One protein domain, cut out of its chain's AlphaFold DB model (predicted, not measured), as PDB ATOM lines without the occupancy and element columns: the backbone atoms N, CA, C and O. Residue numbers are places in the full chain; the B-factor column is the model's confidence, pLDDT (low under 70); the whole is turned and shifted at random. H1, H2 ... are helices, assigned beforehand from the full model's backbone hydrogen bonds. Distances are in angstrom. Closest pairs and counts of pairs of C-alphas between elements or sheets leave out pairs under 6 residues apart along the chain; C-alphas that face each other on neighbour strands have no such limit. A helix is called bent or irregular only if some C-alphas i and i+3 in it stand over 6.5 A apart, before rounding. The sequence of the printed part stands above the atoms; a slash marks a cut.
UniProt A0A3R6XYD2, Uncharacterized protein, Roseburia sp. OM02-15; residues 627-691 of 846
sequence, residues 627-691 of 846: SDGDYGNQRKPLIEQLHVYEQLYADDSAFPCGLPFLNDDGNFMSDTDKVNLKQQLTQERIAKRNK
ATOM      1  N   SER A 627     288.423 257.969 386.807       63.78
ATOM      2  CA  SER A 627     287.119 257.869 386.147       63.78
ATOM      3  C   SER A 627     286.010 258.390 387.069       63.78
ATOM      4  O   SER A 627     285.135 257.629 387.478       63.78
ATOM      5  N   ASP A 628     286.062 259.679 387.417       55.22
ATOM      6  CA  ASP A 628     285.080 260.312 388.307       55.22
ATOM      7  C   ASP A 628     283.788 260.716 387.582       55.22
ATOM      8  O   ASP A 628     283.802 261.261 386.474       55.22
ATOM      9  N   GLY A 629     282.650 260.502 388.251       47.22
ATOM     10  CA  GLY A 629     281.322 260.852 387.731       47.22
ATOM     11  C   GLY A 629     281.098 262.359 387.554       47.22
ATOM     12  O   GLY A 629     280.391 262.758 386.630       47.22
ATOM     13  N   ASP A 630     281.742 263.187 388.383       44.25
ATOM     14  CA  ASP A 630     281.573 264.648 388.385       44.25
ATOM     15  C   ASP A 630     282.460 265.382 387.359       44.25
ATOM     16  O   ASP A 630     282.147 266.506 386.963       44.25
ATOM     17  N   TYR A 631     283.550 264.754 386.896       42.72
ATOM     18  CA  TYR A 631     284.547 265.372 385.999       42.72
ATOM     19  C   TYR A 631     284.665 264.700 384.621       42.72
ATOM     20  O   TYR A 631     285.463 265.130 383.784       42.72
ATOM     21  N   GLY A 632     283.836 263.686 384.359       55.69
ATOM     22  CA  GLY A 632     283.823 262.932 383.110       55.69
ATOM     23  C   GLY A 632     284.886 261.833 383.062       55.69
ATOM     24  O   GLY A 632     285.930 261.894 383.707       55.69
ATOM     25  N   ASN A 633     284.623 260.794 382.267       67.06
ATOM     26  CA  ASN A 633     285.496 259.625 382.196       67.06
ATOM     27  C   ASN A 633     286.740 259.907 381.331       67.06
ATOM     28  O   ASN A 633     286.736 259.647 380.129       67.06
ATOM     29  N   GLN A 634     287.800 260.432 381.955       73.00
ATOM     30  CA  GLN A 634     289.074 260.765 381.302       73.00
ATOM     31  C   GLN A 634     289.859 259.530 380.833       73.00
ATOM     32  O   GLN A 634     290.603 259.618 379.858       73.00
ATOM     33  N   ARG A 635     289.675 258.366 381.477       81.94
ATOM     34  CA  ARG A 635     290.353 257.116 381.086       81.94
ATOM     35  C   ARG A 635     289.837 256.567 379.755       81.94
ATOM     36  O   ARG A 635     290.633 256.145 378.924       81.94
ATOM     37  N   LYS A 636     288.518 256.598 379.528       83.88
ATOM     38  CA  LYS A 636     287.879 256.017 378.331       83.88
ATOM     39  C   LYS A 636     288.479 256.477 376.987       83.88
ATOM     40  O   LYS A 636     288.831 255.594 376.211       83.88
ATOM     41  N   PRO A 637     288.646 257.784 376.686       84.88
ATOM     42  CA  PRO A 637     289.242 258.209 375.417       84.88
ATOM     43  C   PRO A 637     290.717 257.802 375.280       84.88
ATOM     44  O   PRO A 637     291.162 257.539 374.169       84.88
ATOM     45  N   LEU A 638     291.466 257.701 376.387       85.75
ATOM     46  CA  LEU A 638     292.854 257.230 376.363       85.75
ATOM     47  C   LEU A 638     292.943 255.731 376.054       85.75
ATOM     48  O   LEU A 638     293.824 255.336 375.300       85.75
ATOM     49  N   ILE A 639     292.027 254.914 376.588       86.00
ATOM     50  CA  ILE A 639     291.933 253.474 376.287       86.00
ATOM     51  C   ILE A 639     291.488 253.264 374.831       86.00
ATOM     52  O   ILE A 639     292.107 252.495 374.105       86.00
ATOM     53  N   GLU A 640     290.479 254.007 374.360       86.88
ATOM     54  CA  GLU A 640     290.048 253.963 372.952       86.88
ATOM     55  C   GLU A 640     291.182 254.365 371.991       86.88
ATOM     56  O   GLU A 640     291.366 253.726 370.955       86.88
ATOM     57  N   GLN A 641     291.977 255.384 372.339       86.12
ATOM     58  CA  GLN A 641     293.178 255.746 371.587       86.12
ATOM     59  C   GLN A 641     294.237 254.638 371.656       86.12
ATOM     60  O   GLN A 641     294.794 254.279 370.623       86.12
ATOM     61  N   LEU A 642     294.508 254.081 372.839       86.88
ATOM     62  CA  LEU A 642     295.490 253.014 373.031       86.88
ATOM     63  C   LEU A 642     295.175 251.805 372.134       86.88
ATOM     64  O   LEU A 642     296.013 251.448 371.309       86.88
ATOM     65  N   HIS A 643     293.951 251.267 372.190       87.06
ATOM     66  CA  HIS A 643     293.528 250.108 371.385       87.06
ATOM     67  C   HIS A 643     293.694 250.325 369.874       87.06
ATOM     68  O   HIS A 643     294.067 249.401 369.151       87.06
ATOM     69  N   VAL A 644     293.444 251.542 369.369       87.44
ATOM     70  CA  VAL A 644     293.662 251.868 367.945       87.44
ATOM     71  C   VAL A 644     295.140 251.748 367.571       87.44
ATOM     72  O   VAL A 644     295.459 251.196 366.519       87.44
ATOM     73  N   TYR A 645     296.042 252.228 368.427       85.69
ATOM     74  CA  TYR A 645     297.483 252.155 368.183       85.69
ATOM     75  C   TYR A 645     298.035 250.743 368.423       85.69
ATOM     76  O   TYR A 645     298.903 250.298 367.676       85.69
ATOM     77  N   GLU A 646     297.484 249.980 369.364       85.88
ATOM     78  CA  GLU A 646     297.821 248.563 369.558       85.88
ATOM     79  C   GLU A 646     297.464 247.719 368.334       85.88
ATOM     80  O   GLU A 646     298.246 246.868 367.929       85.88
ATOM     81  N   GLN A 647     296.343 247.997 367.665       84.12
ATOM     82  CA  GLN A 647     295.984 247.324 366.409       84.12
ATOM     83  C   GLN A 647     296.952 247.613 365.252       84.12
ATOM     84  O   GLN A 647     297.108 246.757 364.367       84.12
ATOM     85  N   LEU A 648     297.572 248.799 365.247       84.12
ATOM     86  CA  LEU A 648     298.552 249.231 364.247       84.12
ATOM     87  C   LEU A 648     299.935 248.621 364.509       84.12
ATOM     88  O   LEU A 648     300.534 248.085 363.581       84.12
ATOM     89  N   TYR A 649     300.393 248.642 365.764       83.56
ATOM     90  CA  TYR A 649     301.741 248.233 366.181       83.56
ATOM     91  C   TYR A 649     301.797 246.835 366.838       83.56
ATOM     92  O   TYR A 649     302.794 246.474 367.450       83.56
ATOM     93  N   ALA A 650     300.750 246.011 366.686       79.50
ATOM     94  CA  ALA A 650     300.612 244.663 367.273       79.50
ATOM     95  C   ALA A 650     301.751 243.671 366.961       79.50
ATOM     96  O   ALA A 650     301.842 242.597 367.563       79.50
ATOM     97  N   ASP A 651     302.545 243.975 365.938       77.38
ATOM     98  CA  ASP A 651     303.645 243.144 365.476       77.38
ATOM     99  C   ASP A 651     305.005 243.561 366.077       77.38
ATOM    100  O   ASP A 651     305.926 242.742 366.068       77.38
ATOM    101  N   ASP A 652     305.086 244.752 366.684       81.12
ATOM    102  CA  ASP A 652     306.257 245.303 367.376       81.12
ATOM    103  C   ASP A 652     306.294 244.928 368.874       81.12
ATOM    104  O   ASP A 652     305.355 244.357 369.429       81.12
ATOM    105  N   SER A 653     307.396 245.246 369.563       78.38
ATOM    106  CA  SER A 653     307.571 244.970 371.003       78.38
ATOM    107  C   SER A 653     307.101 246.104 371.930       78.38
ATOM    108  O   SER A 653     306.869 245.868 373.122       78.38
ATOM    109  N   ALA A 654     306.977 247.318 371.384       82.31
ATOM    110  CA  ALA A 654     306.597 248.569 372.036       82.31
ATOM    111  C   ALA A 654     306.137 249.590 370.972       82.31
ATOM    112  O   ALA A 654     306.411 249.415 369.786       82.31
ATOM    113  N   PHE A 655     305.486 250.681 371.386       86.00
ATOM    114  CA  PHE A 655     305.139 251.790 370.487       86.00
ATOM    115  C   PHE A 655     306.390 252.544 369.982       86.00
ATOM    116  O   PHE A 655     307.402 252.566 370.688       86.00
ATOM    117  N   PRO A 656     306.330 253.254 368.833       82.19
ATOM    118  CA  PRO A 656     307.464 254.015 368.284       82.19
ATOM    119  C   PRO A 656     308.104 255.048 369.231       82.19
ATOM    120  O   PRO A 656     309.298 255.336 369.123       82.19
ATOM    121  N   CYS A 657     307.346 255.598 370.187       81.25
ATOM    122  CA  CYS A 657     307.883 256.477 371.229       81.25
ATOM    123  C   CYS A 657     308.809 255.763 372.240       81.25
ATOM    124  O   CYS A 657     309.620 256.428 372.886       81.25
ATOM    125  N   GLY A 658     308.719 254.431 372.353       82.12
ATOM    126  CA  GLY A 658     309.429 253.574 373.313       82.12
ATOM    127  C   GLY A 658     308.563 253.040 374.465       82.12
ATOM    128  O   GLY A 658     309.065 252.315 375.320       82.12
ATOM    129  N   LEU A 659     307.271 253.387 374.515       86.88
ATOM    130  CA  LEU A 659     306.337 252.923 375.547       86.88
ATOM    131  C   LEU A 659     305.950 251.440 375.330       86.88
ATOM    132  O   LEU A 659     305.459 251.108 374.251       86.88
ATOM    133  N   PRO A 660     306.092 250.549 376.329       86.62
ATOM    134  CA  PRO A 660     305.542 249.192 376.265       86.62
ATOM    135  C   PRO A 660     304.008 249.182 376.340       86.62
ATOM    136  O   PRO A 660     303.414 250.058 376.965       86.62
ATOM    137  N   PHE A 661     303.375 248.164 375.752       85.81
ATOM    138  CA  PHE A 661     301.914 248.008 375.762       85.81
ATOM    139  C   PHE A 661     301.313 247.973 377.175       85.81
ATOM    140  O   PHE A 661     301.941 247.500 378.132       85.81
ATOM    141  N   LEU A 662     300.085 248.478 377.291       85.75
ATOM    142  CA  LEU A 662     299.356 248.661 378.543       85.75
ATOM    143  C   LEU A 662     298.034 247.894 378.470       85.75
ATOM    144  O   LEU A 662     297.393 247.874 377.431       85.75
ATOM    145  N   ASN A 663     297.591 247.299 379.574       84.44
ATOM    146  CA  ASN A 663     296.224 246.790 379.655       84.44
ATOM    147  C   ASN A 663     295.221 247.937 379.929       84.44
ATOM    148  O   ASN A 663     295.618 249.068 380.223       84.44
ATOM    149  N   ASP A 664     293.917 247.649 379.899       81.94
ATOM    150  CA  ASP A 664     292.846 248.633 380.165       81.94
ATOM    151  C   ASP A 664     292.953 249.285 381.567       81.94
ATOM    152  O   ASP A 664     292.593 250.455 381.775       81.94
ATOM    153  N   ASP A 665     293.528 248.563 382.535       77.44
ATOM    154  CA  ASP A 665     293.824 249.067 383.880       77.44
ATOM    155  C   ASP A 665     295.037 250.014 383.900       77.44
ATOM    156  O   ASP A 665     295.286 250.685 384.901       77.44
ATOM    157  N   GLY A 666     295.780 250.156 382.802       77.69
ATOM    158  CA  GLY A 666     296.994 250.971 382.711       77.69
ATOM    159  C   GLY A 666     298.230 250.315 383.333       77.69
ATOM    160  O   GLY A 666     299.204 251.002 383.628       77.69
ATOM    161  N   ASN A 667     298.212 249.002 383.557       84.38
ATOM    162  CA  ASN A 667     299.385 248.231 383.961       84.38
ATOM    163  C   ASN A 667     300.133 247.728 382.712       84.38
ATOM    164  O   ASN A 667     299.525 247.467 381.677       84.38
ATOM    165  N   PHE A 668     301.456 247.582 382.797       84.06
ATOM    166  CA  PHE A 668     302.268 247.110 381.671       84.06
ATOM    167  C   PHE A 668     302.015 245.629 381.378       84.06
ATOM    168  O   PHE A 668     302.053 244.800 382.285       84.06
ATOM    169  N   MET A 669     301.776 245.307 380.107       83.94
ATOM    170  CA  MET A 669     301.467 243.948 379.662       83.94
ATOM    171  C   MET A 669     302.680 243.025 379.796       83.94
ATOM    172  O   MET A 669     303.776 243.355 379.326       83.94
ATOM    173  N   SER A 670     302.478 241.839 380.379       80.81
ATOM    174  CA  SER A 670     303.498 240.787 380.370       80.81
ATOM    175  C   SER A 670     303.675 240.219 378.959       80.81
ATOM    176  O   SER A 670     302.809 240.369 378.093       80.81
ATOM    177  N   ASP A 671     304.777 239.512 378.710       77.50
ATOM    178  CA  ASP A 671     305.000 238.899 377.394       77.50
ATOM    179  C   ASP A 671     303.938 237.834 377.054       77.50
ATOM    180  O   ASP A 671     303.594 237.659 375.886       77.50
ATOM    181  N   THR A 672     303.326 237.203 378.065       77.50
ATOM    182  CA  THR A 672     302.163 236.314 377.883       77.50
ATOM    183  C   THR A 672     300.945 237.088 377.374       77.50
ATOM    184  O   THR A 672     300.272 236.648 376.441       77.50
ATOM    185  N   ASP A 673     300.681 238.267 377.941       77.94
ATOM    186  CA  ASP A 673     299.543 239.107 377.551       77.94
ATOM    187  C   ASP A 673     299.718 239.646 376.127       77.94
ATOM    188  O   ASP A 673     298.760 239.663 375.355       77.94
ATOM    189  N   LYS A 674     300.949 240.004 375.734       75.62
ATOM    190  CA  LYS A 674     301.277 240.406 374.354       75.62
ATOM    191  C   LYS A 674     301.016 239.280 373.351       75.62
ATOM    192  O   LYS A 674     300.445 239.525 372.289       75.62
ATOM    193  N   VAL A 675     301.390 238.037 373.680       78.75
ATOM    194  CA  VAL A 675     301.098 236.866 372.832       78.75
ATOM    195  C   VAL A 675     299.587 236.663 372.688       78.75
ATOM    196  O   VAL A 675     299.107 236.454 371.572       78.75
ATOM    197  N   ASN A 676     298.828 236.786 373.781       80.50
ATOM    198  CA  ASN A 676     297.365 236.683 373.759       80.50
ATOM    199  C   ASN A 676     296.725 237.792 372.902       80.50
ATOM    200  O   ASN A 676     295.898 237.492 372.038       80.50
ATOM    201  N   LEU A 677     297.159 239.048 373.064       79.69
ATOM    202  CA  LEU A 677     296.710 240.186 372.256       79.69
ATOM    203  C   LEU A 677     296.991 239.953 370.764       79.69
ATOM    204  O   LEU A 677     296.092 240.081 369.935       79.69
ATOM    205  N   LYS A 678     298.207 239.521 370.410       80.00
ATOM    206  CA  LYS A 678     298.582 239.226 369.020       80.00
ATOM    207  C   LYS A 678     297.731 238.111 368.407       80.00
ATOM    208  O   LYS A 678     297.328 238.211 367.243       80.00
ATOM    209  N   GLN A 679     297.401 237.073 369.178       79.94
ATOM    210  CA  GLN A 679     296.481 236.019 368.743       79.94
ATOM    211  C   GLN A 679     295.058 236.556 368.535       79.94
ATOM    212  O   GLN A 679     294.472 236.308 367.479       79.94
ATOM    213  N   GLN A 680     294.523 237.330 369.486       82.06
ATOM    214  CA  GLN A 680     293.195 237.941 369.385       82.06
ATOM    215  C   GLN A 680     293.092 238.851 368.153       82.06
ATOM    216  O   GLN A 680     292.200 238.673 367.324       82.06
ATOM    217  N   LEU A 681     294.046 239.765 367.971       81.88
ATOM    218  CA  LEU A 681     294.077 240.682 366.832       81.88
ATOM    219  C   LEU A 681     294.222 239.943 365.497       81.88
ATOM    220  O   LEU A 681     293.621 240.341 364.499       81.88
ATOM    221  N   THR A 682     294.949 238.825 365.467       79.81
ATOM    222  CA  THR A 682     295.018 237.962 364.280       79.81
ATOM    223  C   THR A 682     293.659 237.318 363.979       79.81
ATOM    224  O   THR A 682     293.211 237.345 362.830       79.81
ATOM    225  N   GLN A 683     292.952 236.805 364.993       81.81
ATOM    226  CA  GLN A 683     291.596 236.263 364.833       81.81
ATOM    227  C   GLN A 683     290.595 237.339 364.382       81.81
ATOM    228  O   GLN A 683     289.789 237.081 363.487       81.81
ATOM    229  N   GLU A 684     290.678 238.560 364.913       82.19
ATOM    230  CA  GLU A 684     289.853 239.696 364.488       82.19
ATOM    231  C   GLU A 684     290.151 240.126 363.043       82.19
ATOM    232  O   GLU A 684     289.219 240.323 362.256       82.19
ATOM    233  N   ARG A 685     291.433 240.199 362.645       81.38
ATOM    234  CA  ARG A 685     291.863 240.450 361.253       81.38
ATOM    235  C   ARG A 685     291.273 239.384 360.306       81.38
ATOM    236  O   ARG A 685     290.709 239.740 359.267       81.38
ATOM    237  N   ILE A 686     291.304 238.099 360.684       79.19
ATOM    238  CA  ILE A 686     290.687 236.986 359.930       79.19
ATOM    239  C   ILE A 686     289.156 237.123 359.874       79.19
ATOM    240  O   ILE A 686     288.568 237.047 358.794       79.19
ATOM    241  N   ALA A 687     288.491 237.378 361.003       79.69
ATOM    242  CA  ALA A 687     287.038 237.526 361.075       79.69
ATOM    243  C   ALA A 687     286.535 238.717 360.239       79.69
ATOM    244  O   ALA A 687     285.547 238.598 359.511       79.69
ATOM    245  N   LYS A 688     287.247 239.852 360.275       81.81
ATOM    246  CA  LYS A 688     286.955 241.050 359.475       81.81
ATOM    247  C   LYS A 688     287.155 240.783 357.980       81.81
ATOM    248  O   LYS A 688     286.280 241.140 357.191       81.81
ATOM    249  N   ARG A 689     288.229 240.080 357.591       75.19
ATOM    250  CA  ARG A 689     288.465 239.627 356.206       75.19
ATOM    251  C   ARG A 689     287.346 238.705 355.713       75.19
ATOM    252  O   ARG A 689     286.797 238.949 354.643       75.19
ATOM    253  N   ASN A 690     286.948 237.717 356.513       75.44
ATOM    254  CA  ASN A 690     285.852 236.799 356.187       75.44
ATOM    255  C   ASN A 690     284.500 237.522 356.086       75.44
ATOM    256  O   ASN A 690     283.705 237.223 355.199       75.44
ATOM    257  N   LYS A 691     284.249 238.522 356.942       77.06
ATOM    258  CA  LYS A 691     283.041 239.357 356.873       77.06
ATOM    259  C   LYS A 691     282.988 240.170 355.577       77.06
ATOM    260  O   LYS A 691     281.959 240.135 354.911       77.06
TER     261      LYS A 691
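This is residues 627 to 691 of the 846 residues of an uncharacterized protein of Roseburia sp. OM02-15 (UniProt A0A3R6XYD2). Two helices set nearly at right angles make a loose T, with the last turns of H1 coming near the middle of H2 at a single close place. The long link between them, residues 650 to 670, loops out past the end of H1 and folds back along it before H2 begins, while residues 628 to 634 and residues 686 to 691 of H2 stick out. The printed part has 65 residues, with two named helices, H1 then H2, and no named strand; the class is all helix. It is loose, with a radius of gyration of the C-alphas of 13.6 A and spans of 42 by 30 by 20 A.

H1, residues 635 to 649, and H2, residues 671 to 691, are close but not clearly touching, with 1 pair of C-alphas within 8 A. That closest pair is the C-alphas of Gln 647 and Leu 681, 6.9 A apart. The lines of the two helices stand at 79 degrees, about perpendicular, and their centres are 15.2 A apart. In H1 and H2 every O i to N i+4 pair is within hydrogen-bond range.

H1 begins at C-alpha 635, at (290.353, 257.116, 381.086), and ends at C-alpha 649, at (301.741, 248.233, 366.181), 20.8 A from first to last C-alpha. H2 is the longest helix by residues, with 21, and measures 30.1 A; its last C-alpha, that of Lys 691, is at (283.041, 239.357, 356.873). Neither helix is bent or irregular.

The two C-alphas farthest apart are those of Asp 630 and Asn 690, at 42.8 A. Without the stretches that stand free, the body has 52 residues and spans 30 by 22 by 19 A. The printed part has no cut, and the link from H1 to H2, 21 residues, is long. The mean pLDDT of the printed part is 78.8, and residues 627 to 633 are under 70.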